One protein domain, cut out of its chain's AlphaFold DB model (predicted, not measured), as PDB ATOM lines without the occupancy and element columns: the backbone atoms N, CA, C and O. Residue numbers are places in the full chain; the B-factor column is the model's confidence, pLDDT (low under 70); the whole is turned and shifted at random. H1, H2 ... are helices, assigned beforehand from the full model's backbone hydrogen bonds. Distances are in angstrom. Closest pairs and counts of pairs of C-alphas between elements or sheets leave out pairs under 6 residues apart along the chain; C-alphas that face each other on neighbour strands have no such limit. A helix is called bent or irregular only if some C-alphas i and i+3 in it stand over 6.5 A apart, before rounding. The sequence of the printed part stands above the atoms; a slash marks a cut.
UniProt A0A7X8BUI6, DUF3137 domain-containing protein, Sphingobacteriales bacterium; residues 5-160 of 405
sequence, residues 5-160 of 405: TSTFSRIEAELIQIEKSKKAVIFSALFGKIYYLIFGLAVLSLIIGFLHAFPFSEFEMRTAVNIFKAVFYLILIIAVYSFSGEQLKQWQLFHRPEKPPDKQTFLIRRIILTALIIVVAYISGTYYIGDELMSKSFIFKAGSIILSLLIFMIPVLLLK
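This is residues 5 to 160 of the 405 residues of the protein "DUF3137 domain-containing protein" of Sphingobacteriales bacterium (UniProt A0A7X8BUI6). Three long helices lie side by side in a thin, open row, with H1 between H2 and H4, and the fourth helix, H3, crosses slantwise over one face of the row, over H2 and then the later part of H1. H1 is the longest helix, and its first part, residues 5 to 23, sticks out beyond the rest as a free arm; H1 and H2 run opposite ways with little contact between them. The printed part has 156 residues with four named helices, H1, H2, H3 and H4 in that order, and no named strand; the class is all helix. It is loose, with a radius of gyration of the C-alphas of 21.6 A, and it spans 81 by 39 by 18 A, its length extended by the arm.

H1, residues 5 to 53, is 65.2 A from first to last C-alpha and begins with C-alpha 5 at (15.239, -39.974, 13.724). It is irregular: C-alphas 10 and 13 are 7.7 A apart, and it has a kink of 61 degrees near residue 13, within the free arm. H2, residues 62 to 95, is 48.9 A long. H3, residues 103 to 129, is 37.8 A long and begins with C-alpha 103 at (-20.034, -48.306, 27.256). H4, residues 136 to 160, is 36.7 A long and ends with C-alpha 160 at (0.775, -28.393, 40.137). H4 is neither bent nor irregular, but only just: C-alphas 151 and 154 are 6.1 A apart.

H1 touches H4 with residues 25 to 46 alone, at a shallow tilt of 16 degrees, opposite ways. Their closest C-alphas are those of Ser 28 and Leu 159, 5.0 A apart. H1 and H2 are close but not clearly touching, with 1 pair of C-alphas within 8 A, those of Leu 51 and Lys 69 at 7.4 A; they run opposite ways at a shallow tilt of 5 degrees. H3 is the hub and touches the three other helices; the helix packing is mostly crossed, with 1 of the 4 touching pairs at a shallow tilt. Residues 117 to 129 of H3 touch residues 41 to 53 of H1 at a steep tilt of 53 degrees, the same way, and their closest C-alphas, those of Ser 45 and Gly 125, are 4.1 A apart. Residues 110 to 118 of H3 touch residues 77 to 88 of H2 at a steep tilt of 51 degrees, opposite ways, and their closest C-alphas, those of Tyr 81 and Thr 114, are 5.6 A apart. H3 and H4 form a helical hairpin at a steep tilt of 44 degrees, opposite ways; residues 128 to 129 touch residues 138 to 142, and the closest C-alphas, those of Ile 129 and Phe 138, are 6.1 A apart. H2 and H4 are apart. In H2 and H3 every O i to N i+4 pair is within hydrogen-bond range; in H1 40 of 45 are, and in H4 18 of 21.

The two C-alphas farthest apart are those of Ser 6 and Glu 60, at 80.9 A. Residues 5 to 23 of H1, residues 58 to 64, of which 62 to 64 belong to H2, and residues 94 to 99 stand free. Without these stretches the body has 124 residues and spans 50 by 36 by 17 A. The printed part has no cut, and its three links, of 8, 7 and 6 residues, are short. The mean pLDDT of the printed part is 74.4, and 32 residues are under 70, among them residues 55 to 62 and 85 to 102.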
ATOM      1  N   THR A   5      14.170 -39.164  13.132       90.12
ATOM      2  CA  THR A   5      15.239 -39.974  13.724       90.12
ATOM      3  C   THR A   5      16.508 -39.158  13.961       90.12
ATOM      4  O   THR A   5      17.098 -39.251  15.039       90.12
ATOM      5  N   SER A   6      16.920 -38.314  13.005       89.38
ATOM      6  CA  SER A   6      18.081 -37.436  13.210       89.38
ATOM      7  C   SER A   6      17.788 -36.347  14.237       89.38
ATOM      8  O   SER A   6      18.637 -36.070  15.080       89.38
ATOM      9  N   THR A   7      16.579 -35.774  14.210       91.19
ATOM     10  CA  THR A   7      16.143 -34.783  15.204       91.19
ATOM     11  C   THR A   7      16.159 -35.381  16.610       91.19
ATOM     12  O   THR A   7      16.756 -34.808  17.515       91.19
ATOM     13  N   PHE A   8      15.584 -36.574  16.789       92.94
ATOM     14  CA  PHE A   8      15.601 -37.290  18.064       92.94
ATOM     15  C   PHE A   8      17.029 -37.548  18.554       92.94
ATOM     16  O   PHE A   8      17.341 -37.233  19.698       92.94
ATOM     17  N   SER A   9      17.907 -38.041  17.673       93.19
ATOM     18  CA  SER A   9      19.307 -38.334  18.011       93.19
ATOM     19  C   SER A   9      20.064 -37.091  18.503       93.19
ATOM     20  O   SER A   9      20.921 -37.198  19.375       93.19
ATOM     21  N   ARG A  10      19.736 -35.895  17.986       93.19
ATOM     22  CA  ARG A  10      20.361 -34.630  18.409       93.19
ATOM     23  C   ARG A  10      20.005 -34.247  19.847       93.19
ATOM     24  O   ARG A  10      20.870 -33.758  20.566       93.19
ATOM     25  N   ILE A  11      18.762 -34.484  20.267       95.00
ATOM     26  CA  ILE A  11      18.261 -34.086  21.595       95.00
ATOM     27  C   ILE A  11      18.153 -35.241  22.598       95.00
ATOM     28  O   ILE A  11      17.723 -35.032  23.733       95.00
ATOM     29  N   GLU A  12      18.541 -36.457  22.216       95.19
ATOM     30  CA  GLU A  12      18.384 -37.668  23.028       95.19
ATOM     31  C   GLU A  12      19.007 -37.522  24.424       95.19
ATOM     32  O   GLU A  12      18.376 -37.839  25.435       95.19
ATOM     33  N   ALA A  13      20.218 -36.962  24.510       94.75
ATOM     34  CA  ALA A  13      20.904 -36.741  25.783       94.75
ATOM     35  C   ALA A  13      20.113 -35.811  26.727       94.75
ATOM     36  O   ALA A  13      20.022 -36.067  27.935       94.75
ATOM     37  N   GLU A  14      19.497 -34.760  26.183       95.62
ATOM     38  CA  GLU A  14      18.667 -33.825  26.943       95.62
ATOM     39  C   GLU A  14      17.336 -34.460  27.360       95.62
ATOM     40  O   GLU A  14      16.893 -34.282  28.500       95.62
ATOM     41  N   LEU A  15      16.730 -35.277  26.491       93.94
ATOM     42  CA  LEU A  15      15.527 -36.051  26.809       93.94
ATOM     43  C   LEU A  15      15.779 -37.040  27.953       93.94
ATOM     44  O   LEU A  15      14.980 -37.105  28.890       93.94
ATOM     45  N   ILE A  16      16.921 -37.737  27.950       93.00
ATOM     46  CA  ILE A  16      17.342 -38.615  29.053       93.00
ATOM     47  C   ILE A  16      17.482 -37.815  30.359       93.00
ATOM     48  O   ILE A  16      17.088 -38.284  31.434       93.00
ATOM     49  N   GLN A  17      18.017 -36.592  30.306       92.31
ATOM     50  CA  GLN A  17      18.122 -35.731  31.485       92.31
ATOM     51  C   GLN A  17      16.743 -35.275  31.994       92.31
ATOM     52  O   GLN A  17      16.499 -35.279  33.205       92.31
ATOM     53  N   ILE A  18      15.828 -34.910  31.094       90.44
ATOM     54  CA  ILE A  18      14.445 -34.563  31.440       90.44
ATOM     55  C   ILE A  18      13.739 -35.766  32.079       90.44
ATOM     56  O   ILE A  18      13.145 -35.618  33.152       90.44
ATOM     57  N   GLU A  19      13.868 -36.960  31.500       90.25
ATOM     58  CA  GLU A  19      13.274 -38.207  31.998       90.25
ATOM     59  C   GLU A  19      13.717 -38.519  33.440       90.25
ATOM     60  O   GLU A  19      12.889 -38.885  34.279       90.25
ATOM     61  N   LYS A  20      14.991 -38.275  33.793       88.69
ATOM     62  CA  LYS A  20      15.489 -38.430  35.177       88.69
ATOM     63  C   LYS A  20      14.739 -37.542  36.178       88.69
ATOM     64  O   LYS A  20      14.450 -37.984  37.291       88.69
ATOM     65  N   SER A  21      14.383 -36.316  35.788       83.81
ATOM     66  CA  SER A  21      13.641 -35.371  36.642       83.81
ATOM     67  C   SER A  21      12.135 -35.668  36.742       83.81
ATOM     68  O   SER A  21      11.446 -35.149  37.624       83.81
ATOM     69  N   LYS A  22      11.613 -36.554  35.884       87.69
ATOM     70  CA  LYS A  22      10.178 -36.832  35.740       87.69
ATOM     71  C   LYS A  22       9.560 -37.569  36.931       87.69
ATOM     72  O   LYS A  22       8.371 -37.406  37.190       87.69
ATOM     73  N   LYS A  23      10.334 -38.345  37.704       83.12
ATOM     74  CA  LYS A  23       9.807 -39.104  38.863       83.12
ATOM     75  C   LYS A  23       9.088 -38.203  39.874       83.12
ATOM     76  O   LYS A  23       7.972 -38.509  40.286       83.12
ATOM     77  N   ALA A  24       9.693 -37.063  40.218       79.94
ATOM     78  CA  ALA A  24       9.091 -36.081  41.121       79.94
ATOM     79  C   ALA A  24       7.820 -35.450  40.524       79.94
ATOM     80  O   ALA A  24       6.869 -35.146  41.241       79.94
ATOM     81  N   VAL A  25       7.778 -35.298  39.200       83.94
ATOM     82  CA  VAL A  25       6.642 -34.739  38.458       83.94
ATOM     83  C   VAL A  25       5.464 -35.715  38.429       83.94
ATOM     84  O   VAL A  25       4.335 -35.316  38.705       83.94
ATOM     85  N   ILE A  26       5.715 -37.003  38.173       80.69
ATOM     86  CA  ILE A  26       4.689 -38.053  38.238       80.69
ATOM     87  C   ILE A  26       4.125 -38.145  39.655       80.69
ATOM     88  O   ILE A  26       2.906 -38.163  39.824       80.69
ATOM     89  N   PHE A  27       4.993 -38.145  40.671       78.31
ATOM     90  CA  PHE A  27       4.557 -38.122  42.065       78.31
ATOM     91  C   PHE A  27       3.665 -36.905  42.346       78.31
ATOM     92  O   PHE A  27       2.568 -37.062  42.873       78.31
ATOM     93  N   SER A  28       4.081 -35.713  41.905       78.56
ATOM     94  CA  SER A  28       3.309 -34.468  42.026       78.56
ATOM     95  C   SER A  28       1.914 -34.581  41.393       78.56
ATOM     96  O   SER A  28       0.911 -34.206  42.004       78.56
ATOM     97  N   ALA A  29       1.837 -35.135  40.179       78.12
ATOM     98  CA  ALA A  29       0.588 -35.313  39.443       78.12
ATOM     99  C   ALA A  29      -0.342 -36.355  40.091       78.12
ATOM    100  O   ALA A  29      -1.554 -36.141  40.157       78.12
ATOM    101  N   LEU A  30       0.205 -37.474  40.577       77.62
ATOM    102  CA  LEU A  30      -0.557 -38.515  41.273       77.62
ATOM    103  C   LEU A  30      -1.046 -38.039  42.640       77.62
ATOM    104  O   LEU A  30      -2.211 -38.246  42.972       77.62
ATOM    105  N   PHE A  31      -0.192 -37.350  43.397       76.62
ATOM    106  CA  PHE A  31      -0.523 -36.819  44.713       76.62
ATOM    107  C   PHE A  31      -1.708 -35.852  44.649       76.62
ATOM    108  O   PHE A  31      -2.644 -35.981  45.432       76.62
ATOM    109  N   GLY A  32      -1.730 -34.947  43.664       72.25
ATOM    110  CA  GLY A  32      -2.871 -34.053  43.453       72.25
ATOM    111  C   GLY A  32      -4.181 -34.807  43.191       72.25
ATOM    112  O   GLY A  32      -5.203 -34.488  43.792       72.25
ATOM    113  N   LYS A  33      -4.156 -35.849  42.346       76.38
ATOM    114  CA  LYS A  33      -5.345 -36.676  42.056       76.38
ATOM    115  C   LYS A  33      -5.838 -37.434  43.293       76.38
ATOM    116  O   LYS A  33      -7.036 -37.436  43.567       76.38
ATOM    117  N   ILE A  34      -4.920 -38.041  44.047       76.12
ATOM    118  CA  ILE A  34      -5.232 -38.750  45.296       76.12
ATOM    119  C   ILE A  34      -5.825 -37.778  46.318       76.12
ATOM    120  O   ILE A  34      -6.838 -38.092  46.939       76.12
ATOM    121  N   TYR A  35      -5.258 -36.577  46.445       79.56
ATOM    122  CA  TYR A  35      -5.777 -35.553  47.343       79.56
ATOM    123  C   TYR A  35      -7.219 -35.164  47.011       79.56
ATOM    124  O   TYR A  35      -8.039 -35.138  47.918       79.56
ATOM    125  N   TYR A  36      -7.567 -34.912  45.743       74.56
ATOM    126  CA  TYR A  36      -8.952 -34.575  45.385       74.56
ATOM    127  C   TYR A  36      -9.939 -35.703  45.713       74.56
ATOM    128  O   TYR A  36     -11.068 -35.429  46.120       74.56
ATOM    129  N   LEU A  37      -9.508 -36.961  45.579       75.94
ATOM    130  CA  LEU A  37     -10.313 -38.118  45.963       75.94
ATOM    131  C   LEU A  37     -10.511 -38.177  47.484       75.94
ATOM    132  O   LEU A  37     -11.647 -38.292  47.939       75.94
ATOM    133  N   ILE A  38      -9.434 -38.031  48.263       77.06
ATOM    134  CA  ILE A  38      -9.490 -37.994  49.735       77.06
ATOM    135  C   ILE A  38     -10.324 -36.804  50.218       77.06
ATOM    136  O   ILE A  38     -11.153 -36.963  51.107       77.06
ATOM    137  N   PHE A  39     -10.152 -35.628  49.614       80.06
ATOM    138  CA  PHE A  39     -10.909 -34.418  49.920       80.06
ATOM    139  C   PHE A  39     -12.407 -34.642  49.712       80.06
ATOM    140  O   PHE A  39     -13.194 -34.391  50.624       80.06
ATOM    141  N   GLY A  40     -12.804 -35.170  48.548       75.38
ATOM    142  CA  GLY A  40     -14.203 -35.492  48.272       75.38
ATOM    143  C   GLY A  40     -14.774 -36.483  49.287       75.38
ATOM    144  O   GLY A  40     -15.875 -36.281  49.794       75.38
ATOM    145  N   LEU A  41     -14.000 -37.508  49.646       78.25
ATOM    146  CA  LEU A  41     -14.393 -38.526  50.619       78.25
ATOM    147  C   LEU A  41     -14.522 -37.952  52.041       78.25
ATOM    148  O   LEU A  41     -15.476 -38.268  52.748       78.25
ATOM    149  N   ALA A  42     -13.620 -37.059  52.447       75.88
ATOM    150  CA  ALA A  42     -13.658 -36.377  53.739       75.88
ATOM    151  C   ALA A  42     -14.857 -35.425  53.858       75.88
ATOM    152  O   ALA A  42     -15.551 -35.441  54.874       75.88
ATOM    153  N   VAL A  43     -15.151 -34.648  52.809       79.25
ATOM    154  CA  VAL A  43     -16.354 -33.800  52.746       79.25
ATOM    155  C   VAL A  43     -17.616 -34.659  52.833       79.25
ATOM    156  O   VAL A  43     -18.518 -34.350  53.607       79.25
ATOM    157  N   LEU A  44     -17.658 -35.777  52.103       78.69
ATOM    158  CA  LEU A  44     -18.774 -36.720  52.156       78.69
ATOM    159  C   LEU A  44     -18.956 -37.308  53.561       78.69
ATOM    160  O   LEU A  44     -20.072 -37.367  54.069       78.69
ATOM    161  N   SER A  45     -17.849 -37.678  54.208       79.06
ATOM    162  CA  SER A  45     -17.834 -38.210  55.574       79.06
ATOM    163  C   SER A  45     -18.353 -37.191  56.586       79.06
ATOM    164  O   SER A  45     -19.147 -37.551  57.447       79.06
ATOM    165  N   LEU A  46     -17.948 -35.920  56.466       78.44
ATOM    166  CA  LEU A  46     -18.440 -34.824  57.309       78.44
ATOM    167  C   LEU A  46     -19.951 -34.642  57.170       78.44
ATOM    168  O   LEU A  46     -20.647 -34.522  58.175       78.44
ATOM    169  N   ILE A  47     -20.462 -34.663  55.938       78.75
ATOM    170  CA  ILE A  47     -21.893 -34.517  55.666       78.75
ATOM    171  C   ILE A  47     -22.687 -35.692  56.261       78.75
ATOM    172  O   ILE A  47     -23.695 -35.476  56.933       78.75
ATOM    173  N   ILE A  48     -22.229 -36.932  56.053       78.12
ATOM    174  CA  ILE A  48     -22.890 -38.130  56.595       78.12
ATOM    175  C   ILE A  48     -22.826 -38.143  58.127       78.12
ATOM    176  O   ILE A  48     -23.841 -38.385  58.779       78.12
ATOM    177  N   GLY A  49     -21.659 -37.845  58.703       76.12
ATOM    178  CA  GLY A  49     -21.467 -37.750  60.150       76.12
ATOM    179  C   GLY A  49     -22.386 -36.704  60.779       76.12
ATOM    180  O   GLY A  49     -23.059 -36.999  61.760       76.12
ATOM    181  N   PHE A  50     -22.510 -35.526  60.161       78.81
ATOM    182  CA  PHE A  50     -23.451 -34.486  60.587       78.81
ATOM    183  C   PHE A  50     -24.908 -34.971  60.566       78.81
ATOM    184  O   PHE A  50     -25.622 -34.809  61.551       78.81
ATOM    185  N   LEU A  51     -25.357 -35.615  59.480       75.38
ATOM    186  CA  LEU A  51     -26.725 -36.155  59.378       75.38
ATOM    187  C   LEU A  51     -27.024 -37.254  60.404       75.38
ATOM    188  O   LEU A  51     -28.190 -37.457  60.766       75.38
ATOM    189  N   HIS A  52     -25.997 -37.996  60.818       75.50
ATOM    190  CA  HIS A  52     -26.103 -39.034  61.836       75.50
ATOM    191  C   HIS A  52     -26.169 -38.439  63.247       75.50
ATOM    192  O   HIS A  52     -27.061 -38.801  64.006       75.50
ATOM    193  N   ALA A  53     -25.282 -37.485  63.546       73.38
ATOM    194  CA  ALA A  53     -25.158 -36.800  64.833       73.38
ATOM    195  C   ALA A  53     -26.357 -35.906  65.183       73.38
ATOM    196  O   ALA A  53     -26.591 -35.603  66.352       73.38
ATOM    197  N   PHE A  54     -27.097 -35.436  64.177       71.88
ATOM    198  CA  PHE A  54     -28.189 -34.489  64.376       71.88
ATOM    199  C   PHE A  54     -29.361 -35.136  65.155       71.88
ATOM    200  O   PHE A  54     -29.933 -36.133  64.686       71.88
ATOM    201  N   PRO A  55     -29.754 -34.578  66.318       62.09
ATOM    202  CA  PRO A  55     -30.671 -35.204  67.267       62.09
ATOM    203  C   PRO A  55     -32.124 -34.980  66.838       62.09
ATOM    204  O   PRO A  55     -32.855 -34.151  67.364       62.09
ATOM    205  N   PHE A  56     -32.566 -35.708  65.820       61.03
ATOM    206  CA  PHE A  56     -33.926 -35.543  65.304       61.03
ATOM    207  C   PHE A  56     -35.004 -36.291  66.103       61.03
ATOM    208  O   PHE A  56     -36.185 -36.189  65.776       61.03
ATOM    209  N   SER A  57     -34.624 -37.069  67.118       57.44
ATOM    210  CA  SER A  57     -35.560 -37.773  68.003       57.44
ATOM    211  C   SER A  57     -36.402 -36.834  68.869       57.44
ATOM    212  O   SER A  57     -37.438 -37.264  69.359       57.44
ATOM    213  N   GLU A  58     -35.980 -35.580  69.034       57.72
ATOM    214  CA  GLU A  58     -36.686 -34.559  69.823       57.72
ATOM    215  C   GLU A  58     -37.731 -33.773  69.014       57.72
ATOM    216  O   GLU A  58     -38.503 -33.004  69.578       57.72
ATOM    217  N   PHE A  59     -37.792 -33.964  67.691       61.66
ATOM    218  CA  PHE A  59     -38.776 -33.294  66.841       61.66
ATOM    219  C   PHE A  59     -40.050 -34.135  66.696       61.66
ATOM    220  O   PHE A  59     -39.996 -35.286  66.259       61.66
ATOM    221  N   GLU A  60     -41.215 -33.525  66.936       62.62
ATOM    222  CA  GLU A  60     -42.540 -34.147  66.734       62.62
ATOM    223  C   GLU A  60     -42.739 -34.685  65.299       62.62
ATOM    224  O   GLU A  60     -43.489 -35.630  65.061       62.62
ATOM    225  N   MET A  61     -42.002 -34.144  64.321       65.50
ATOM    226  CA  MET A  61     -42.071 -34.510  62.902       65.50
ATOM    227  C   MET A  61     -41.056 -35.587  62.470       65.50
ATOM    228  O   MET A  61     -40.375 -35.449  61.448       65.50
ATOM    229  N   ARG A  62     -40.977 -36.705  63.201       68.38
ATOM    230  CA  ARG A  62     -40.056 -37.829  62.911       68.38
ATOM    231  C   ARG A  62     -40.138 -38.335  61.461       68.38
ATOM    232  O   ARG A  62     -39.117 -38.638  60.841       68.38
ATOM    233  N   THR A  63     -41.344 -38.397  60.897       72.62
ATOM    234  CA  THR A  63     -41.574 -38.830  59.507       72.62
ATOM    235  C   THR A  63     -40.993 -37.841  58.497       72.62
ATOM    236  O   THR A  63     -40.307 -38.256  57.564       72.62
ATOM    237  N   ALA A  64     -41.199 -36.535  58.698       72.69
ATOM    238  CA  ALA A  64     -40.679 -35.502  57.801       72.69
ATOM    239  C   ALA A  64     -39.144 -35.470  57.807       72.69
ATOM    240  O   ALA A  64     -38.521 -35.343  56.755       72.69
ATOM    241  N   VAL A  65     -38.528 -35.675  58.974       69.62
ATOM    242  CA  VAL A  65     -37.072 -35.813  59.100       69.62
ATOM    243  C   VAL A  65     -36.552 -37.008  58.307       69.62
ATOM    244  O   VAL A  65     -35.562 -36.886  57.590       69.62
ATOM    245  N   ASN A  66     -37.178 -38.179  58.447       73.62
ATOM    246  CA  ASN A  66     -36.717 -39.381  57.751       73.62
ATOM    247  C   ASN A  66     -36.824 -39.220  56.231       73.62
ATOM    248  O   ASN A  66     -35.909 -39.617  55.507       73.62
ATOM    249  N   ILE A  67     -37.892 -38.573  55.756       77.31
ATOM    250  CA  ILE A  67     -38.051 -38.202  54.347       77.31
ATOM    251  C   ILE A  67     -36.942 -37.230  53.927       77.31
ATOM    252  O   ILE A  67     -36.289 -37.459  52.912       77.31
ATOM    253  N   PHE A  68     -36.661 -36.197  54.725       77.00
ATOM    254  CA  PHE A  68     -35.579 -35.251  54.451       77.00
ATOM    255  C   PHE A  68     -34.212 -35.948  54.357       77.00
ATOM    256  O   PHE A  68     -33.484 -35.727  53.392       77.00
ATOM    257  N   LYS A  69     -33.882 -36.847  55.297       72.69
ATOM    258  CA  LYS A  69     -32.650 -37.654  55.250       72.69
ATOM    259  C   LYS A  69     -32.588 -38.501  53.982       72.69
ATOM    260  O   LYS A  69     -31.558 -38.506  53.316       72.69
ATOM    261  N   ALA A  70     -33.673 -39.190  53.631       74.81
ATOM    262  CA  ALA A  70     -33.729 -40.025  52.433       74.81
ATOM    263  C   ALA A  70     -33.507 -39.206  51.149       74.81
ATOM    264  O   ALA A  70     -32.693 -39.587  50.310       74.81
ATOM    265  N   VAL A  71     -34.166 -38.048  51.028       75.94
ATOM    266  CA  VAL A  71     -33.990 -37.122  49.897       75.94
ATOM    267  C   VAL A  71     -32.561 -36.582  49.851       75.94
ATOM    268  O   VAL A  71     -31.948 -36.535  48.787       75.94
ATOM    269  N   PHE A  72     -31.994 -36.219  50.999       76.56
ATOM    270  CA  PHE A  72     -30.633 -35.703  51.066       76.56
ATOM    271  C   PHE A  72     -29.595 -36.770  50.677       76.56
ATOM    272  O   PHE A  72     -28.707 -36.495  49.869       76.56
ATOM    273  N   TYR A  73     -29.727 -38.008  51.171       77.69
ATOM    274  CA  TYR A  73     -28.882 -39.127  50.741       77.69
ATOM    275  C   TYR A  73     -29.026 -39.404  49.241       77.69
ATOM    276  O   TYR A  73     -28.022 -39.650  48.578       77.69
ATOM    277  N   LEU A  74     -30.236 -39.302  48.682       75.12
ATOM    278  CA  LEU A  74     -30.464 -39.446  47.243       75.12
ATOM    279  C   LEU A  74     -29.705 -38.378  46.435       75.12
ATOM    280  O   LEU A  74     -29.004 -38.716  45.481       75.12
ATOM    281  N   ILE A  75     -29.784 -37.103  46.836       73.12
ATOM    282  CA  ILE A  75     -29.043 -35.998  46.201       73.12
ATOM    283  C   ILE A  75     -27.532 -36.247  46.274       73.12
ATOM    284  O   ILE A  75     -26.812 -36.064  45.292       73.12
ATOM    285  N   LEU A  76     -27.052 -36.707  47.427       72.50
ATOM    286  CA  LEU A  76     -25.646 -36.999  47.672       72.50
ATOM    287  C   LEU A  76     -25.147 -38.165  46.804       72.50
ATOM    288  O   LEU A  76     -24.082 -38.061  46.200       72.50
ATOM    289  N   ILE A  77     -25.942 -39.228  46.646       74.88
ATOM    290  CA  ILE A  77     -25.655 -40.333  45.719       74.88
ATOM    291  C   ILE A  77     -25.553 -39.815  44.280       74.88
ATOM    292  O   ILE A  77     -24.599 -40.149  43.578       74.88
ATOM    293  N   ILE A  78     -26.491 -38.967  43.844       73.06
ATOM    294  CA  ILE A  78     -26.478 -38.371  42.498       73.06
ATOM    295  C   ILE A  78     -25.218 -37.514  42.296       73.06
ATOM    296  O   ILE A  78     -24.553 -37.629  41.262       73.06
ATOM    297  N   ALA A  79     -24.844 -36.701  43.287       69.88
ATOM    298  CA  ALA A  79     -23.651 -35.859  43.238       69.88
ATOM    299  C   ALA A  79     -22.358 -36.690  43.148       69.88
ATOM    300  O   ALA A  79     -21.520 -36.433  42.281       69.88
ATOM    301  N   VAL A  80     -22.212 -37.732  43.976       73.75
ATOM    302  CA  VAL A  80     -21.047 -38.639  43.952       73.75
ATOM    303  C   VAL A  80     -21.000 -39.442  42.653       73.75
ATOM    304  O   VAL A  80     -19.927 -39.623  42.073       73.75
ATOM    305  N   TYR A  81     -22.151 -39.887  42.144       73.50
ATOM    306  CA  TYR A  81     -22.236 -40.560  40.850       73.50
ATOM    307  C   TYR A  81     -21.794 -39.634  39.710       73.50
ATOM    308  O   TYR A  81     -21.063 -40.062  38.813       73.50
ATOM    309  N   SER A  82     -22.195 -38.358  39.734       68.88
ATOM    310  CA  SER A  82     -21.746 -37.345  38.770       68.88
ATOM    311  C   SER A  82     -20.227 -37.147  38.835       68.88
ATOM    312  O   SER A  82     -19.531 -37.361  37.840       68.88
ATOM    313  N   PHE A  83     -19.705 -36.868  40.033       70.88
ATOM    314  CA  PHE A  83     -18.285 -36.617  40.279       70.88
ATOM    315  C   PHE A  83     -17.389 -37.801  39.890       70.88
ATOM    316  O   PHE A  83     -16.403 -37.629  39.174       70.88
ATOM    317  N   SER A  84     -17.739 -39.023  40.301       71.56
ATOM    318  CA  SER A  84     -16.975 -40.228  39.946       71.56
ATOM    319  C   SER A  84     -16.940 -40.464  38.432       71.56
ATOM    320  O   SER A  84     -15.932 -40.931  37.902       71.56
ATOM    321  N   GLY A  85     -18.007 -40.084  37.719       68.19
ATOM    322  CA  GLY A  85     -18.062 -40.114  36.262       68.19
ATOM    323  C   GLY A  85     -17.034 -39.191  35.613       68.19
ATOM    324  O   GLY A  85     -16.353 -39.609  34.677       68.19
ATOM    325  N   GLU A  86     -16.882 -37.965  36.113       65.62
ATOM    326  CA  GLU A  86     -15.867 -37.027  35.615       65.62
ATOM    327  C   GLU A  86     -14.445 -37.501  35.915       65.62
ATOM    328  O   GLU A  86     -13.602 -37.499  35.018       65.62
ATOM    329  N   GLN A  87     -14.184 -37.973  37.136       66.00
ATOM    330  CA  GLN A  87     -12.867 -38.499  37.512       66.00
ATOM    331  C   GLN A  87     -12.480 -39.716  36.661       66.00
ATOM    332  O   GLN A  87     -11.347 -39.808  36.184       66.00
ATOM    333  N   LEU A  88     -13.428 -40.624  36.402       66.12
ATOM    334  CA  LEU A  88     -13.194 -41.792  35.556       66.12
ATOM    335  C   LEU A  88     -12.938 -41.391  34.098       66.12
ATOM    336  O   LEU A  88     -12.009 -41.918  33.485       66.12
ATOM    337  N   LYS A  89     -13.692 -40.423  33.554       64.62
ATOM    338  CA  LYS A  89     -13.438 -39.862  32.214       64.62
ATOM    339  C   LYS A  89     -12.038 -39.261  32.119       64.62
ATOM    340  O   LYS A  89     -11.304 -39.575  31.186       64.62
ATOM    341  N   GLN A  90     -11.642 -38.445  33.095       61.56
ATOM    342  CA  GLN A  90     -10.306 -37.845  33.137       61.56
ATOM    343  C   GLN A  90      -9.207 -38.908  33.232       61.56
ATOM    344  O   GLN A  90      -8.199 -38.815  32.535       61.56
ATOM    345  N   TRP A  91      -9.397 -39.942  34.056       60.69
ATOM    346  CA  TRP A  91      -8.453 -41.053  34.174       60.69
ATOM    347  C   TRP A  91      -8.344 -41.873  32.882       60.69
ATOM    348  O   TRP A  91      -7.260 -42.346  32.543       60.69
ATOM    349  N   GLN A  92      -9.432 -42.027  32.132       60.62
ATOM    350  CA  GLN A  92      -9.441 -42.797  30.887       60.62
ATOM    351  C   GLN A  92      -8.855 -42.048  29.701       60.62
ATOM    352  O   GLN A  92      -8.020 -42.619  29.003       60.62
ATOM    353  N   LEU A  93      -9.220 -40.775  29.519       53.66
ATOM    354  CA  LEU A  93      -8.573 -39.889  28.543       53.66
ATOM    355  C   LEU A  93      -7.056 -39.859  28.746       53.66
ATOM    356  O   LEU A  93      -6.298 -39.719  27.793       53.66
ATOM    357  N   PHE A  94      -6.629 -40.031  29.995       50.00
ATOM    358  CA  PHE A  94      -5.234 -40.105  30.369       50.00
ATOM    359  C   PHE A  94      -4.539 -41.423  29.950       50.00
ATOM    360  O   PHE A  94      -3.403 -41.383  29.498       50.00
ATOM    361  N   HIS A  95      -5.187 -42.589  30.079       50.41
ATOM    362  CA  HIS A  95      -4.537 -43.896  29.845       50.41
ATOM    363  C   HIS A  95      -4.821 -44.522  28.470       50.41
ATOM    364  O   HIS A  95      -4.112 -45.445  28.071       50.41
ATOM    365  N   ARG A  96      -5.866 -44.090  27.752       46.84
ATOM    366  CA  ARG A  96      -6.234 -44.618  26.425       46.84
ATOM    367  C   ARG A  96      -6.811 -43.511  25.535       46.84
ATOM    368  O   ARG A  96      -8.031 -43.417  25.413       46.84
ATOM    369  N   PRO A  97      -5.963 -42.698  24.887       45.44
ATOM    370  CA  PRO A  97      -6.436 -41.630  24.007       45.44
ATOM    371  C   PRO A  97      -7.090 -42.136  22.707       45.44
ATOM    372  O   PRO A  97      -7.753 -41.357  22.037       45.44
ATOM    373  N   GLU A  98      -6.928 -43.415  22.342       43.47
ATOM    374  CA  GLU A  98      -7.217 -43.897  20.977       43.47
ATOM    375  C   GLU A  98      -8.511 -44.709  20.807       43.47
ATOM    376  O   GLU A  98      -8.925 -44.927  19.673       43.47
ATOM    377  N   LYS A  99      -9.190 -45.153  21.879       45.78
ATOM    378  CA  LYS A  99     -10.492 -45.844  21.751       45.78
ATOM    379  C   LYS A  99     -11.436 -45.512  22.907       45.78
ATOM    380  O   LYS A  99     -11.046 -45.723  24.062       45.78
ATOM    381  N   PRO A 100     -12.680 -45.059  22.636       48.31
ATOM    382  CA  PRO A 100     -13.687 -44.947  23.680       48.31
ATOM    383  C   PRO A 100     -13.926 -46.342  24.279       48.31
ATOM    384  O   PRO A 100     -13.985 -47.329  23.540       48.31
ATOM    385  N   PRO A 101     -13.997 -46.467  25.615       54.03
ATOM    386  CA  PRO A 101     -14.248 -47.750  26.246       54.03
ATOM    387  C   PRO A 101     -15.606 -48.286  25.806       54.03
ATOM    388  O   PRO A 101     -16.533 -47.520  25.533       54.03
ATOM    389  N   ASP A 102     -15.737 -49.611  25.828       66.38
ATOM    390  CA  ASP A 102     -17.051 -50.229  25.807       66.38
ATOM    391  C   ASP A 102     -17.932 -49.570  26.887       66.38
ATOM    392  O   ASP A 102     -17.552 -49.447  28.063       66.38
ATOM    393  N   LYS A 103     -19.099 -49.089  26.446       71.69
ATOM    394  CA  LYS A 103     -20.034 -48.306  27.256       71.69
ATOM    395  C   LYS A 103     -20.429 -49.084  28.512       71.69
ATOM    396  O   LYS A 103     -20.577 -48.474  29.569       71.69
ATOM    397  N   GLN A 104     -20.534 -50.412  28.424       72.62
ATOM    398  CA  GLN A 104     -20.886 -51.256  29.567       72.62
ATOM    399  C   GLN A 104     -19.749 -51.316  30.592       72.62
ATOM    400  O   GLN A 104     -19.964 -51.050  31.776       72.62
ATOM    401  N   THR A 105     -18.516 -51.550  30.143       70.94
ATOM    402  CA  THR A 105     -17.329 -51.577  31.011       70.94
ATOM    403  C   THR A 105     -17.108 -50.244  31.740       70.94
ATOM    404  O   THR A 105     -16.733 -50.224  32.917       70.94
ATOM    405  N   PHE A 106     -17.359 -49.113  31.070       70.88
ATOM    406  CA  PHE A 106     -17.309 -47.786  31.697       70.88
ATOM    407  C   PHE A 106     -18.351 -47.633  32.811       70.88
ATOM    408  O   PHE A 106     -18.019 -47.195  33.915       70.88
ATOM    409  N   LEU A 107     -19.600 -48.012  32.527       73.31
ATOM    410  CA  LEU A 107     -20.706 -47.910  33.477       73.31
ATOM    411  C   LEU A 107     -20.460 -48.768  34.722       73.31
ATOM    412  O   LEU A 107     -20.602 -48.267  35.834       73.31
ATOM    413  N   ILE A 108     -20.005 -50.012  34.550       74.44
ATOM    414  CA  ILE A 108     -19.713 -50.928  35.664       74.44
ATOM    415  C   ILE A 108     -18.632 -50.346  36.582       74.44
ATOM    416  O   ILE A 108     -18.821 -50.264  37.796       74.44
ATOM    417  N   ARG A 109     -17.516 -49.869  36.014       71.62
ATOM    418  CA  ARG A 109     -16.429 -49.251  36.797       71.62
ATOM    419  C   ARG A 109     -16.908 -48.024  37.565       71.62
ATOM    420  O   ARG A 109     -16.539 -47.851  38.723       71.62
ATOM    421  N   ARG A 110     -17.747 -47.192  36.942       75.69
ATOM    422  CA  ARG A 110     -18.329 -46.010  37.587       75.69
ATOM    423  C   ARG A 110     -19.235 -46.390  38.759       75.69
ATOM    424  O   ARG A 110     -19.118 -45.780  39.819       75.69
ATOM    425  N   ILE A 111     -20.102 -47.389  38.588       74.81
ATOM    426  CA  ILE A 111     -21.010 -47.862  39.646       74.81
ATOM    427  C   ILE A 111     -20.206 -48.392  40.838       74.81
ATOM    428  O   ILE A 111     -20.450 -47.966  41.965       74.81
ATOM    429  N   ILE A 112     -19.199 -49.238  40.594       74.19
ATOM    430  CA  ILE A 112     -18.339 -49.804  41.645       74.19
ATOM    431  C   ILE A 112     -17.600 -48.699  42.407       74.19
ATOM    432  O   ILE A 112     -17.618 -48.682  43.636       74.19
ATOM    433  N   LEU A 113     -16.989 -47.745  41.696       73.31
ATOM    434  CA  LEU A 113     -16.298 -46.614  42.325       73.31
ATOM    435  C   LEU A 113     -17.251 -45.742  43.153       73.31
ATOM    436  O   LEU A 113     -16.898 -45.333  44.255       73.31
ATOM    437  N   THR A 114     -18.460 -45.484  42.648       72.62
ATOM    438  CA  THR A 114     -19.490 -44.725  43.378       72.62
ATOM    439  C   THR A 114     -19.876 -45.434  44.674       72.62
ATOM    440  O   THR A 114     -19.860 -44.816  45.738       72.62
ATOM    441  N   ALA A 115     -20.169 -46.737  44.603       74.81
ATOM    442  CA  ALA A 115     -20.527 -47.543  45.765       74.81
ATOM    443  C   ALA A 115     -19.395 -47.578  46.802       74.81
ATOM    444  O   ALA A 115     -19.644 -47.358  47.984       74.81
ATOM    445  N   LEU A 116     -18.145 -47.765  46.360       76.62
ATOM    446  CA  LEU A 116     -16.978 -47.766  47.239       76.62
ATOM    447  C   LEU A 116     -16.815 -46.428  47.978       76.62
ATOM    448  O   LEU A 116     -16.639 -46.426  49.192       76.62
ATOM    449  N   ILE A 117     -16.911 -45.293  47.271       74.12
ATOM    450  CA  ILE A 117     -16.785 -43.956  47.880       74.12
ATOM    451  C   ILE A 117     -17.861 -43.744  48.953       74.12
ATOM    452  O   ILE A 117     -17.549 -43.250  50.035       74.12
ATOM    453  N   ILE A 118     -19.106 -44.143  48.674       74.69
ATOM    454  CA  ILE A 118     -20.221 -44.010  49.622       74.69
ATOM    455  C   ILE A 118     -19.998 -44.886  50.857       74.69
ATOM    456  O   ILE A 118     -20.144 -44.395  51.972       74.69
ATOM    457  N   VAL A 119     -19.626 -46.158  50.674       76.38
ATOM    458  CA  VAL A 119     -19.401 -47.096  51.787       76.38
ATOM    459  C   VAL A 119     -18.280 -46.601  52.691       76.38
ATOM    460  O   VAL A 119     -18.464 -46.530  53.905       76.38
ATOM    461  N   VAL A 120     -17.142 -46.202  52.114       75.19
ATOM    462  CA  VAL A 120     -16.009 -45.702  52.901       75.19
ATOM    463  C   VAL A 120     -16.407 -44.429  53.641       75.19
ATOM    464  O   VAL A 120     -16.180 -44.363  54.843       75.19
ATOM    465  N   ALA A 121     -17.060 -43.469  52.973       74.56
ATOM    466  CA  ALA A 121     -17.494 -42.221  53.601       74.56
ATOM    467  C   ALA A 121     -18.542 -42.424  54.702       74.56
ATOM    468  O   ALA A 121     -18.557 -41.691  55.689       74.56
ATOM    469  N   TYR A 122     -19.425 -43.410  54.540       75.44
ATOM    470  CA  TYR A 122     -20.413 -43.763  55.547       75.44
ATOM    471  C   TYR A 122     -19.748 -44.347  56.792       75.44
ATOM    472  O   TYR A 122     -20.031 -43.895  57.900       75.44
ATOM    473  N   ILE A 123     -18.822 -45.296  56.616       74.50
ATOM    474  CA  ILE A 123     -18.070 -45.907  57.719       74.50
ATOM    475  C   ILE A 123     -17.230 -44.847  58.438       74.50
ATOM    476  O   ILE A 123     -17.315 -44.729  59.657       74.50
ATOM    477  N   SER A 124     -16.458 -44.033  57.711       70.38
ATOM    478  CA  SER A 124     -15.632 -42.984  58.323       70.38
ATOM    479  C   SER A 124     -16.474 -41.896  58.983       70.38
ATOM    480  O   SER A 124     -16.151 -41.472  60.088       70.38
ATOM    481  N   GLY A 125     -17.563 -41.457  58.350       71.75
ATOM    482  CA  GLY A 125     -18.464 -40.449  58.905       71.75
ATOM    483  C   GLY A 125     -19.147 -40.919  60.189       71.75
ATOM    484  O   GLY A 125     -19.139 -40.207  61.186       71.75
ATOM    485  N   THR A 126     -19.691 -42.133  60.207       72.56
ATOM    486  CA  THR A 126     -20.397 -42.658  61.389       72.56
ATOM    487  C   THR A 126     -19.442 -43.045  62.518       72.56
ATOM    488  O   THR A 126     -19.672 -42.653  63.655       72.56
ATOM    489  N   TYR A 127     -18.337 -43.737  62.221       77.06
ATOM    490  CA  TYR A 127     -17.400 -44.220  63.241       77.06
ATOM    491  C   TYR A 127     -16.521 -43.110  63.829       77.06
ATOM    492  O   TYR A 127     -16.260 -43.089  65.029       77.06
ATOM    493  N   TYR A 128     -16.042 -42.180  62.996       73.25
ATOM    494  CA  TYR A 128     -15.141 -41.125  63.458       73.25
ATOM    495  C   TYR A 128     -15.907 -39.916  63.998       73.25
ATOM    496  O   TYR A 128     -15.509 -39.380  65.029       73.25
ATOM    497  N   ILE A 129     -16.991 -39.489  63.334       71.69
ATOM    498  CA  ILE A 129     -17.685 -38.218  63.618       71.69
ATOM    499  C   ILE A 129     -18.972 -38.405  64.428       71.69
ATOM    500  O   ILE A 129     -19.385 -37.438  65.056       71.69
ATOM    501  N   GLY A 130     -19.586 -39.595  64.440       66.62
ATOM    502  CA  GLY A 130     -20.941 -39.875  64.953       66.62
ATOM    503  C   GLY A 130     -21.207 -39.678  66.453       66.62
ATOM    504  O   GLY A 130     -22.080 -40.344  66.999       66.62
ATOM    505  N   ASP A 131     -20.480 -38.783  67.113       70.94
ATOM    506  CA  ASP A 131     -20.815 -38.247  68.429       70.94
ATOM    507  C   ASP A 131     -22.017 -37.288  68.330       70.94
ATOM    508  O   ASP A 131     -22.370 -36.818  67.247       70.94
ATOM    509  N   GLU A 132     -22.617 -36.935  69.470       73.00
ATOM    510  CA  GLU A 132     -23.699 -35.947  69.529       73.00
ATOM    511  C   GLU A 132     -23.301 -34.609  68.890       73.00
ATOM    512  O   GLU A 132     -22.199 -34.078  69.113       73.00
ATOM    513  N   LEU A 133     -24.232 -34.047  68.109       65.94
ATOM    514  CA  LEU A 133     -24.079 -32.745  67.468       65.94
ATOM    515  C   LEU A 133     -23.721 -31.676  68.513       65.94
ATOM    516  O   LEU A 133     -24.314 -31.627  69.585       65.94
ATOM    517  N   MET A 134     -22.774 -30.793  68.190       67.19
ATOM    518  CA  MET A 134     -22.285 -29.717  69.077       67.19
ATOM    519  C   MET A 134     -21.542 -30.185  70.343       67.19
ATOM    520  O   MET A 134     -21.106 -29.344  71.132       67.19
ATOM    521  N   SER A 135     -21.306 -31.488  70.529       81.06
ATOM    522  CA  SER A 135     -20.391 -31.958  71.573       81.06
ATOM    523  C   SER A 135     -18.964 -31.442  71.326       81.06
ATOM    524  O   SER A 135     -18.531 -31.236  70.188       81.06
ATOM    525  N   LYS A 136     -18.182 -31.256  72.400       81.44
ATOM    526  CA  LYS A 136     -16.768 -30.839  72.282       81.44
ATOM    527  C   LYS A 136     -15.960 -31.808  71.406       81.44
ATOM    528  O   LYS A 136     -15.103 -31.365  70.646       81.44
ATOM    529  N   SER A 137     -16.263 -33.107  71.489       78.88
ATOM    530  CA  SER A 137     -15.633 -34.152  70.672       78.88
ATOM    531  C   SER A 137     -15.975 -33.990  69.190       78.88
ATOM    532  O   SER A 137     -15.069 -33.955  68.357       78.88
ATOM    533  N   PHE A 138     -17.254 -33.772  68.861       78.06
ATOM    534  CA  PHE A 138     -17.701 -33.512  67.492       78.06
ATOM    535  C   PHE A 138     -16.994 -32.294  66.879       78.06
ATOM    536  O   PHE A 138     -16.423 -32.391  65.791       78.06
ATOM    537  N   ILE A 139     -16.973 -31.158  67.590       79.19
ATOM    538  CA  ILE A 139     -16.341 -29.917  67.110       79.19
ATOM    539  C   ILE A 139     -14.839 -30.129  66.877       79.19
ATOM    540  O   ILE A 139     -14.312 -29.715  65.842       79.19
ATOM    541  N   PHE A 140     -14.151 -30.814  67.795       82.00
ATOM    542  CA  PHE A 140     -12.724 -31.110  67.663       82.00
ATOM    543  C   PHE A 140     -12.430 -32.034  66.471       82.00
ATOM    544  O   PHE A 140     -11.553 -31.737  65.656       82.00
ATOM    545  N   LYS A 141     -13.196 -33.120  66.312       80.06
ATOM    546  CA  LYS A 141     -13.053 -34.079  65.205       80.06
ATOM    547  C   LYS A 141     -13.334 -33.424  63.852       80.06
ATOM    548  O   LYS A 141     -12.505 -33.534  62.949       80.06
ATOM    549  N   ALA A 142     -14.435 -32.684  63.717       75.19
ATOM    550  CA  ALA A 142     -14.764 -31.958  62.489       75.19
ATOM    551  C   ALA A 142     -13.711 -30.883  62.161       75.19
ATOM    552  O   ALA A 142     -13.243 -30.795  61.023       75.19
ATOM    553  N   GLY A 143     -13.266 -30.128  63.174       78.81
ATOM    554  CA  GLY A 143     -12.188 -29.149  63.047       78.81
ATOM    555  C   GLY A 143     -10.870 -29.773  62.582       78.81
ATOM    556  O   GLY A 143     -10.220 -29.228  61.691       78.81
ATOM    557  N   SER A 144     -10.506 -30.951  63.104       79.25
ATOM    558  CA  SER A 144      -9.285 -31.671  62.708       79.25
ATOM    559  C   SER A 144      -9.297 -32.108  61.238       79.25
ATOM    560  O   SER A 144      -8.271 -32.013  60.559       79.25
ATOM    561  N   ILE A 145     -10.461 -32.514  60.713       77.75
ATOM    562  CA  ILE A 145     -10.626 -32.879  59.300       77.75
ATOM    563  C   ILE A 145     -10.462 -31.635  58.428       77.75
ATOM    564  O   ILE A 145      -9.659 -31.650  57.498       77.75
ATOM    565  N   ILE A 146     -11.161 -30.542  58.748       77.00
ATOM    566  CA  ILE A 146     -11.078 -29.288  57.982       77.00
ATOM    567  C   ILE A 146      -9.641 -28.752  57.978       77.00
ATOM    568  O   ILE A 146      -9.115 -28.407  56.918       77.00
ATOM    569  N   LEU A 147      -8.981 -28.739  59.138       79.81
ATOM    570  CA  LEU A 147      -7.595 -28.296  59.267       79.81
ATOM    571  C   LEU A 147      -6.645 -29.170  58.440       79.81
ATOM    572  O   LEU A 147      -5.800 -28.641  57.720       79.81
ATOM    573  N   SER A 148      -6.819 -30.495  58.475       76.62
ATOM    574  CA  SER A 148      -6.038 -31.420  57.647       76.62
ATOM    575  C   SER A 148      -6.237 -31.130  56.157       76.62
ATOM    576  O   SER A 148      -5.262 -30.997  55.420       76.62
ATOM    577  N   LEU A 149      -7.481 -30.940  55.704       77.19
ATOM    578  CA  LEU A 149      -7.764 -30.612  54.302       77.19
ATOM    579  C   LEU A 149      -7.080 -29.308  53.868       77.19
ATOM    580  O   LEU A 149      -6.510 -29.271  52.777       77.19
ATOM    581  N   LEU A 150      -7.077 -28.275  54.719       75.06
ATOM    582  CA  LEU A 150      -6.408 -26.997  54.447       75.06
ATOM    583  C   LEU A 150      -4.881 -27.133  54.387       75.06
ATOM    584  O   LEU A 150      -4.263 -26.614  53.456       75.06
ATOM    585  N   ILE A 151      -4.273 -27.868  55.326       77.56
ATOM    586  CA  ILE A 151      -2.822 -28.116  55.352       77.56
ATOM    587  C   ILE A 151      -2.379 -28.845  54.079       77.56
ATOM    588  O   ILE A 151      -1.401 -28.450  53.445       77.56
ATOM    589  N   PHE A 152      -3.124 -29.868  53.656       72.81
ATOM    590  CA  PHE A 152      -2.805 -30.648  52.458       72.81
ATOM    591  C   PHE A 152      -3.141 -29.927  51.138       72.81
ATOM    592  O   PHE A 152      -2.612 -30.308  50.089       72.81
ATOM    593  N   MET A 153      -3.937 -28.851  51.162       76.69
ATOM    594  CA  MET A 153      -4.250 -28.053  49.969       76.69
ATOM    595  C   MET A 153      -3.012 -27.325  49.423       76.69
ATOM    596  O   MET A 153      -2.799 -27.272  48.209       76.69
ATOM    597  N   ILE A 154      -2.176 -26.772  50.309       74.62
ATOM    598  CA  ILE A 154      -1.008 -25.962  49.927       74.62
ATOM    599  C   ILE A 154       0.012 -26.786  49.112       74.62
ATOM    600  O   ILE A 154       0.366 -26.345  48.013       74.62
ATOM    601  N   PRO A 155       0.443 -27.993  49.546       74.12
ATOM    602  CA  PRO A 155       1.308 -28.861  48.749       74.12
ATOM    603  C   PRO A 155       0.756 -29.151  47.355       74.12
ATOM    604  O   PRO A 155       1.493 -29.058  46.381       74.12
ATOM    605  N   VAL A 156      -0.542 -29.436  47.215       73.75
ATOM    606  CA  VAL A 156      -1.148 -29.755  45.910       73.75
ATOM    607  C   VAL A 156      -1.047 -28.586  44.932       73.75
ATOM    608  O   VAL A 156      -0.703 -28.780  43.763       73.75
ATOM    609  N   LEU A 157      -1.274 -27.359  45.408       74.19
ATOM    610  CA  LEU A 157      -1.126 -26.151  44.592       74.19
ATOM    611  C   LEU A 157       0.331 -25.918  44.158       74.19
ATOM    612  O   LEU A 157       0.575 -25.501  43.023       74.19
ATOM    613  N   LEU A 158       1.301 -26.210  45.030       74.75
ATOM    614  CA  LEU A 158       2.729 -26.110  44.711       74.75
ATOM    615  C   LEU A 158       3.168 -27.190  43.711       74.75
ATOM    616  O   LEU A 158       3.868 -26.890  42.745       74.75
ATOM    617  N   LEU A 159       2.702 -28.424  43.897       77.50
ATOM    618  CA  LEU A 159       3.013 -29.576  43.047       77.50
ATOM    619  C   LEU A 159       2.449 -29.421  41.628       77.50
ATOM    620  O   LEU A 159       3.088 -29.841  40.661       77.50
ATOM    621  N   LYS A 160       1.305 -28.740  41.465       77.12
ATOM    622  CA  LYS A 160       0.775 -28.393  40.137       77.12
ATOM    623  C   LYS A 160       1.770 -27.556  39.321       77.12
ATOM    624  O   LYS A 160       1.976 -27.836  38.142       77.12
TER     625      LYS A 160